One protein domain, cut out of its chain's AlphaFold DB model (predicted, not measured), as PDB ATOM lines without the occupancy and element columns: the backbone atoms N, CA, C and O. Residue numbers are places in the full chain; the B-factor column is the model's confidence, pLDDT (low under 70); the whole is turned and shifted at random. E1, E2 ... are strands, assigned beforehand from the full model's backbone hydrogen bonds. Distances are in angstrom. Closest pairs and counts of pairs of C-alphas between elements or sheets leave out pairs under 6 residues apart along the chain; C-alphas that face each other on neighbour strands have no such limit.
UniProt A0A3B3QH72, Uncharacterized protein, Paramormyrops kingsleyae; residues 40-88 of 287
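This is residues 40 to 88 of the 287 residues of an uncharacterized protein of Paramormyrops kingsleyae (UniProt A0A3B3QH72). This model has little regular structure: one small hairpin of two short strands, E1 and E2, followed by a long looping stretch, residues 56 to 88, that folds back past it. The printed part has 49 residues with no named helix and two named strands, E1 then E2, in an antiparallel sheet. The class is all strand, though the named elements hold only 8 of the 49 residues. The whole is compact, with a radius of gyration of the C-alphas of 10.3 A and spans of 26 by 25 by 18 A.

E1, residues 40 to 43, and E2, residues 52 to 55, form a hairpin, antiparallel at 143 degrees between their directions. C-alphas 41 and 54 face each other at 4.5 A. N 42 and O 53 are within hydrogen-bond range at 2.9 A, as are N 55 and O 40 at 2.8 A.

E1 begins at C-alpha 40 (195.540, 182.691, 285.238) and is 10.6 A long. E2, 9.5 A long, ends at C-alpha 55 (192.256, 178.743, 284.233).

The C-alphas of Arg 48 and His 58, the two farthest apart, are 27.8 A apart. The printed part has no cut, and the E1 to E2 link is short. Confidence is under 70 at residues 58, 60, 62 to 63, 76 and 87 to 88.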
ATOM      1  N   ARG A  40     196.725 182.041 284.665       79.75
ATOM      2  CA  ARG A  40     195.540 182.691 285.238       79.75
ATOM      3  C   ARG A  40     194.942 181.829 286.341       79.75
ATOM      4  O   ARG A  40     194.787 180.622 286.169       79.75
ATOM      5  N   TRP A  41     194.551 182.443 287.455       85.31
ATOM      6  CA  TRP A  41     193.982 181.728 288.600       85.31
ATOM      7  C   TRP A  41     192.714 182.400 289.116       85.31
ATOM      8  O   TRP A  41     192.633 183.622 289.214       85.31
ATOM      9  N   VAL A  42     191.736 181.585 289.512       85.00
ATOM     10  CA  VAL A  42     190.501 182.039 290.160       85.00
ATOM     11  C   VAL A  42     190.285 181.309 291.480       85.00
ATOM     12  O   VAL A  42     190.557 180.112 291.611       85.00
ATOM     13  N   GLN A  43     189.785 182.034 292.480       88.62
ATOM     14  CA  GLN A  43     189.461 181.466 293.783       88.62
ATOM     15  C   GLN A  43     188.004 181.005 293.839       88.62
ATOM     16  O   GLN A  43     187.078 181.726 293.468       88.62
ATOM     17  N   CYS A  44     187.775 179.813 294.387       88.94
ATOM     18  CA  CYS A  44     186.425 179.333 294.641       88.94
ATOM     19  C   CYS A  44     185.714 180.164 295.724       88.94
ATOM     20  O   CYS A  44     186.144 180.210 296.876       88.94
ATOM     21  N   SER A  45     184.549 180.712 295.378       87.50
ATOM     22  CA  SER A  45     183.717 181.545 296.257       87.50
ATOM     23  C   SER A  45     183.005 180.770 297.374       87.50
ATOM     24  O   SER A  45     182.407 181.370 298.267       87.50
ATOM     25  N   ILE A  46     183.038 179.431 297.358       87.12
ATOM     26  CA  ILE A  46     182.445 178.609 298.422       87.12
ATOM     27  C   ILE A  46     183.310 178.737 299.678       87.12
ATOM     28  O   ILE A  46     184.461 178.300 299.691       87.12
ATOM     29  N   SER A  47     182.723 179.242 300.766       87.94
ATOM     30  CA  SER A  47     183.427 179.541 302.023       87.94
ATOM     31  C   SER A  47     184.212 178.369 302.615       87.94
ATOM     32  O   SER A  47     185.213 178.592 303.290       87.94
ATOM     33  N   ARG A  48     183.759 177.130 302.376       88.69
ATOM     34  CA  ARG A  48     184.422 175.900 302.840       88.69
ATOM     35  C   ARG A  48     185.528 175.400 301.905       88.69
ATOM     36  O   ARG A  48     186.325 174.578 302.330       88.69
ATOM     37  N   CYS A  49     185.550 175.841 300.647       88.50
ATOM     38  CA  CYS A  49     186.520 175.387 299.655       88.50
ATOM     39  C   CYS A  49     187.702 176.348 299.562       88.50
ATOM     40  O   CYS A  49     188.812 175.936 299.875       88.50
ATOM     41  N   LYS A  50     187.467 177.597 299.132       85.50
ATOM     42  CA  LYS A  50     188.487 178.648 298.933       85.50
ATOM     43  C   LYS A  50     189.739 178.239 298.137       85.50
ATOM     44  O   LYS A  50     190.723 178.974 298.158       85.50
ATOM     45  N   LYS A  51     189.686 177.103 297.432       87.88
ATOM     46  CA  LYS A  51     190.794 176.594 296.628       87.88
ATOM     47  C   LYS A  51     191.016 177.470 295.406       87.88
ATOM     48  O   LYS A  51     190.042 177.973 294.830       87.88
ATOM     49  N   TRP A  52     192.270 177.586 295.002       88.06
ATOM     50  CA  TRP A  52     192.662 178.224 293.753       88.06
ATOM     51  C   TRP A  52     192.598 177.235 292.594       88.06
ATOM     52  O   TRP A  52     192.901 176.048 292.728       88.06
ATOM     53  N   ARG A  53     192.120 177.721 291.451       87.25
ATOM     54  CA  ARG A  53     191.935 176.932 290.236       87.25
ATOM     55  C   ARG A  53     192.625 177.646 289.094       87.25
ATOM     56  O   ARG A  53     192.324 178.812 288.844       87.25
ATOM     57  N   LYS A  54     193.544 176.941 288.437       86.31
ATOM     58  CA  LYS A  54     194.183 177.429 287.226       86.31
ATOM     59  C   LYS A  54     193.143 177.439 286.112       86.31
ATOM     60  O   LYS A  54     192.366 176.490 285.965       86.31
ATOM     61  N   LEU A  55     193.098 178.547 285.394       83.25
ATOM     62  CA  LEU A  55     192.256 178.743 284.233       83.25
ATOM     63  C   LEU A  55     193.072 178.519 282.972       83.25
ATOM     64  O   LEU A  55     194.294 178.690 282.955       83.25
ATOM     65  N   ASP A  56     192.367 178.140 281.916       80.06
ATOM     66  CA  ASP A  56     192.946 178.113 280.588       80.06
ATOM     67  C   ASP A  56     193.354 179.535 280.163       80.06
ATOM     68  O   ASP A  56     192.730 180.527 280.558       80.06
ATOM     69  N   LYS A  57     194.406 179.637 279.347       70.50
ATOM     70  CA  LYS A  57     194.942 180.910 278.846       70.50
ATOM     71  C   LYS A  57     193.900 181.713 278.062       70.50
ATOM     72  O   LYS A  57     193.976 182.939 278.030       70.50
ATOM     73  N   HIS A  58     192.930 181.039 277.452       66.56
ATOM     74  CA  HIS A  58     191.887 181.655 276.637       66.56
ATOM     75  C   HIS A  58     190.673 182.131 277.446       66.56
ATOM     76  O   HIS A  58     189.841 182.862 276.914       66.56
ATOM     77  N   VAL A  59     190.567 181.771 278.731       71.00
ATOM     78  CA  VAL A  59     189.461 182.221 279.585       71.00
ATOM     79  C   VAL A  59     189.707 183.660 280.021       71.00
ATOM     80  O   VAL A  59     190.665 183.947 280.744       71.00
ATOM     81  N   ASP A  60     188.834 184.566 279.588       66.19
ATOM     82  CA  ASP A  60     188.827 185.949 280.055       66.19
ATOM     83  C   ASP A  60     188.383 186.015 281.529       66.19
ATOM     84  O   ASP A  60     187.397 185.399 281.935       66.19
ATOM     85  N   LEU A  61     189.131 186.757 282.350       71.00
ATOM     86  CA  LEU A  61     188.797 186.967 283.758       71.00
ATOM     87  C   LEU A  61     187.611 187.927 283.924       71.00
ATOM     88  O   LEU A  61     186.911 187.825 284.931       71.00
ATOM     89  N   SER A  62     187.368 188.823 282.954       64.62
ATOM     90  CA  SER A  62     186.266 189.799 283.001       64.62
ATOM     91  C   SER A  62     184.901 189.122 283.043       64.62
ATOM     92  O   SER A  62     184.012 189.561 283.762       64.62
ATOM     93  N   VAL A  63     184.753 188.045 282.268       68.88
ATOM     94  CA  VAL A  63     183.479 187.339 282.070       68.88
ATOM     95  C   VAL A  63     183.192 186.316 283.165       68.88
ATOM     96  O   VAL A  63     182.125 185.696 283.182       68.88
ATOM     97  N   LEU A  64     184.139 186.097 284.084       75.31
ATOM     98  CA  LEU A  64     183.929 185.158 285.173       75.31
ATOM     99  C   LEU A  64     182.826 185.676 286.099       75.31
ATOM    100  O   LEU A  64     182.844 186.834 286.522       75.31
ATOM    101  N   PRO A  65     181.878 184.812 286.495       77.06
ATOM    102  CA  PRO A  65     180.820 185.219 287.395       77.06
ATOM    103  C   PRO A  65     181.403 185.689 288.740       77.06
ATOM    104  O   PRO A  65     182.308 185.045 289.279       77.06
ATOM    105  N   PRO A  66     180.809 186.715 289.381       72.19
ATOM    106  CA  PRO A  66     181.273 187.233 290.675       72.19
ATOM    107  C   PRO A  66     181.335 186.182 291.793       72.19
ATOM    108  O   PRO A  66     182.008 186.370 292.802       72.19
ATOM    109  N   LYS A  67     180.586 185.084 291.640       81.38
ATOM    110  CA  LYS A  67     180.547 183.945 292.562       81.38
ATOM    111  C   LYS A  67     181.083 182.685 291.894       81.38
ATOM    112  O   LYS A  67     180.423 181.646 291.920       81.38
ATOM    113  N   TRP A  68     182.256 182.774 291.274       87.38
ATOM    114  CA  TRP A  68     182.882 181.625 290.631       87.38
ATOM    115  C   TRP A  68     183.088 180.470 291.621       87.38
ATOM    116  O   TRP A  68     183.509 180.676 292.767       87.38
ATOM    117  N   THR A  69     182.785 179.239 291.210       88.94
ATOM    118  CA  THR A  69     182.963 178.043 292.051       88.94
ATOM    119  C   THR A  69     183.638 176.916 291.288       88.94
ATOM    120  O   THR A  69     183.523 176.852 290.073       88.94
ATOM    121  N   CYS A  70     184.271 175.973 292.001       87.94
ATOM    122  CA  CYS A  70     184.910 174.807 291.379       87.94
ATOM    123  C   CYS A  70     183.976 174.043 290.431       87.94
ATOM    124  O   CYS A  70     184.458 173.462 289.478       87.94
ATOM    125  N   VAL A  71     182.658 174.070 290.658       85.75
ATOM    126  CA  VAL A  71     181.672 173.404 289.790       85.75
ATOM    127  C   VAL A  71     181.702 173.946 288.357       85.75
ATOM    128  O   VAL A  71     181.367 173.228 287.425       85.75
ATOM    129  N   GLN A  72     182.140 175.190 288.175       82.50
ATOM    130  CA  GLN A  72     182.264 175.837 286.872       82.50
ATOM    131  C   GLN A  72     183.581 175.487 286.154       82.50
ATOM    132  O   GLN A  72     183.796 175.975 285.050       82.50
ATOM    133  N   LYS A  73     184.471 174.667 286.743       82.38
ATOM    134  CA  LYS A  73     185.693 174.200 286.068       82.38
ATOM    135  C   LYS A  73     185.391 172.948 285.222       82.38
ATOM    136  O   LYS A  73     184.995 171.939 285.809       82.38
ATOM    137  N   PRO A  74     185.672 172.950 283.902       75.81
ATOM    138  CA  PRO A  74     185.420 171.799 283.027       75.81
ATOM    139  C   PRO A  74     186.141 170.502 283.439       75.81
ATOM    140  O   PRO A  74     185.580 169.418 283.322       75.81
ATOM    141  N   ASP A  75     187.360 170.591 283.978       73.50
ATOM    142  CA  ASP A  75     188.157 169.397 284.327       73.50
ATOM    143  C   ASP A  75     187.895 168.873 285.742       73.50
ATOM    144  O   ASP A  75     188.410 167.832 286.153       73.50
ATOM    145  N   CYS A  76     187.136 169.624 286.541       69.56
ATOM    146  CA  CYS A  76     186.798 169.225 287.894       69.56
ATOM    147  C   CYS A  76     185.534 169.934 288.380       69.56
ATOM    148  O   CYS A  76     185.593 171.005 288.974       69.56
ATOM    149  N   TYR A  77     184.398 169.258 288.253       75.75
ATOM    150  CA  TYR A  77     183.079 169.781 288.609       75.75
ATOM    151  C   TYR A  77     182.776 169.827 290.122       75.75
ATOM    152  O   TYR A  77     181.613 169.888 290.519       75.75
ATOM    153  N   ASN A  78     183.775 169.754 291.016       83.25
ATOM    154  CA  ASN A  78     183.528 169.814 292.462       83.25
ATOM    155  C   ASN A  78     184.717 170.323 293.302       83.25
ATOM    156  O   ASN A  78     185.859 170.451 292.869       83.25
ATOM    157  N   CYS A  79     184.444 170.621 294.573       87.25
ATOM    158  CA  CYS A  79     185.450 171.118 295.511       87.25
ATOM    159  C   CYS A  79     186.435 170.049 296.012       87.25
ATOM    160  O   CYS A  79     187.398 170.413 296.688       87.25
ATOM    161  N   ASN A  80     186.233 168.762 295.713       85.06
ATOM    162  CA  ASN A  80     187.077 167.687 296.234       85.06
ATOM    163  C   ASN A  80     188.395 167.552 295.475       85.06
ATOM    164  O   ASN A  80     189.367 167.119 296.088       85.06
ATOM    165  N   CYS A  81     188.483 167.982 294.210       83.19
ATOM    166  CA  CYS A  81     189.755 167.886 293.492       83.19
ATOM    167  C   CYS A  81     190.871 168.640 294.226       83.19
ATOM    168  O   CYS A  81     190.606 169.715 294.804       83.19
ATOM    169  N   PRO A  82     192.099 168.096 294.213       84.19
ATOM    170  CA  PRO A  82     193.254 168.745 294.817       84.19
ATOM    171  C   PRO A  82     193.480 170.116 294.177       84.19
ATOM    172  O   PRO A  82     193.121 170.330 293.020       84.19
ATOM    173  N   GLU A  83     193.976 171.062 294.966       85.31
ATOM    174  CA  GLU A  83     194.430 172.353 294.448       85.31
ATOM    175  C   GLU A  83     195.685 172.136 293.598       85.31
ATOM    176  O   GLU A  83     196.541 171.322 293.951       85.31
ATOM    177  N   GLU A  84     195.757 172.813 292.457       86.44
ATOM    178  CA  GLU A  84     196.925 172.743 291.581       86.44
ATOM    179  C   GLU A  84     198.084 173.494 292.234       86.44
ATOM    180  O   GLU A  84     197.891 174.531 292.863       86.44
ATOM    181  N   THR A  85     199.295 172.953 292.120       78.81
ATOM    182  CA  THR A  85     200.470 173.582 292.728       78.81
ATOM    183  C   THR A  85     201.007 174.653 291.796       78.81
ATOM    184  O   THR A  85     201.304 174.375 290.637       78.81
ATOM    185  N   TRP A  86     201.153 175.865 292.314       75.38
ATOM    186  CA  TRP A  86     201.862 176.931 291.628       75.38
ATOM    187  C   TRP A  86     203.346 176.906 292.008       75.38
ATOM    188  O   TRP A  86     203.685 176.800 293.187       75.38
ATOM    189  N   SER A  87     204.223 176.965 291.006       69.75
ATOM    190  CA  SER A  87     205.680 176.881 291.168       69.75
ATOM    191  C   SER A  87     206.392 178.240 291.176       69.75
ATOM    192  O   SER A  87     207.618 178.261 291.236       69.75
ATOM    193  N   GLY A  88     205.655 179.354 291.088       67.44
ATOM    194  CA  GLY A  88     206.219 180.710 291.118       67.44
ATOM    195  C   GLY A  88     206.501 181.240 292.529       67.44
ATOM    196  O   GLY A  88     206.119 180.631 293.534       67.44
TER     197      GLY A  88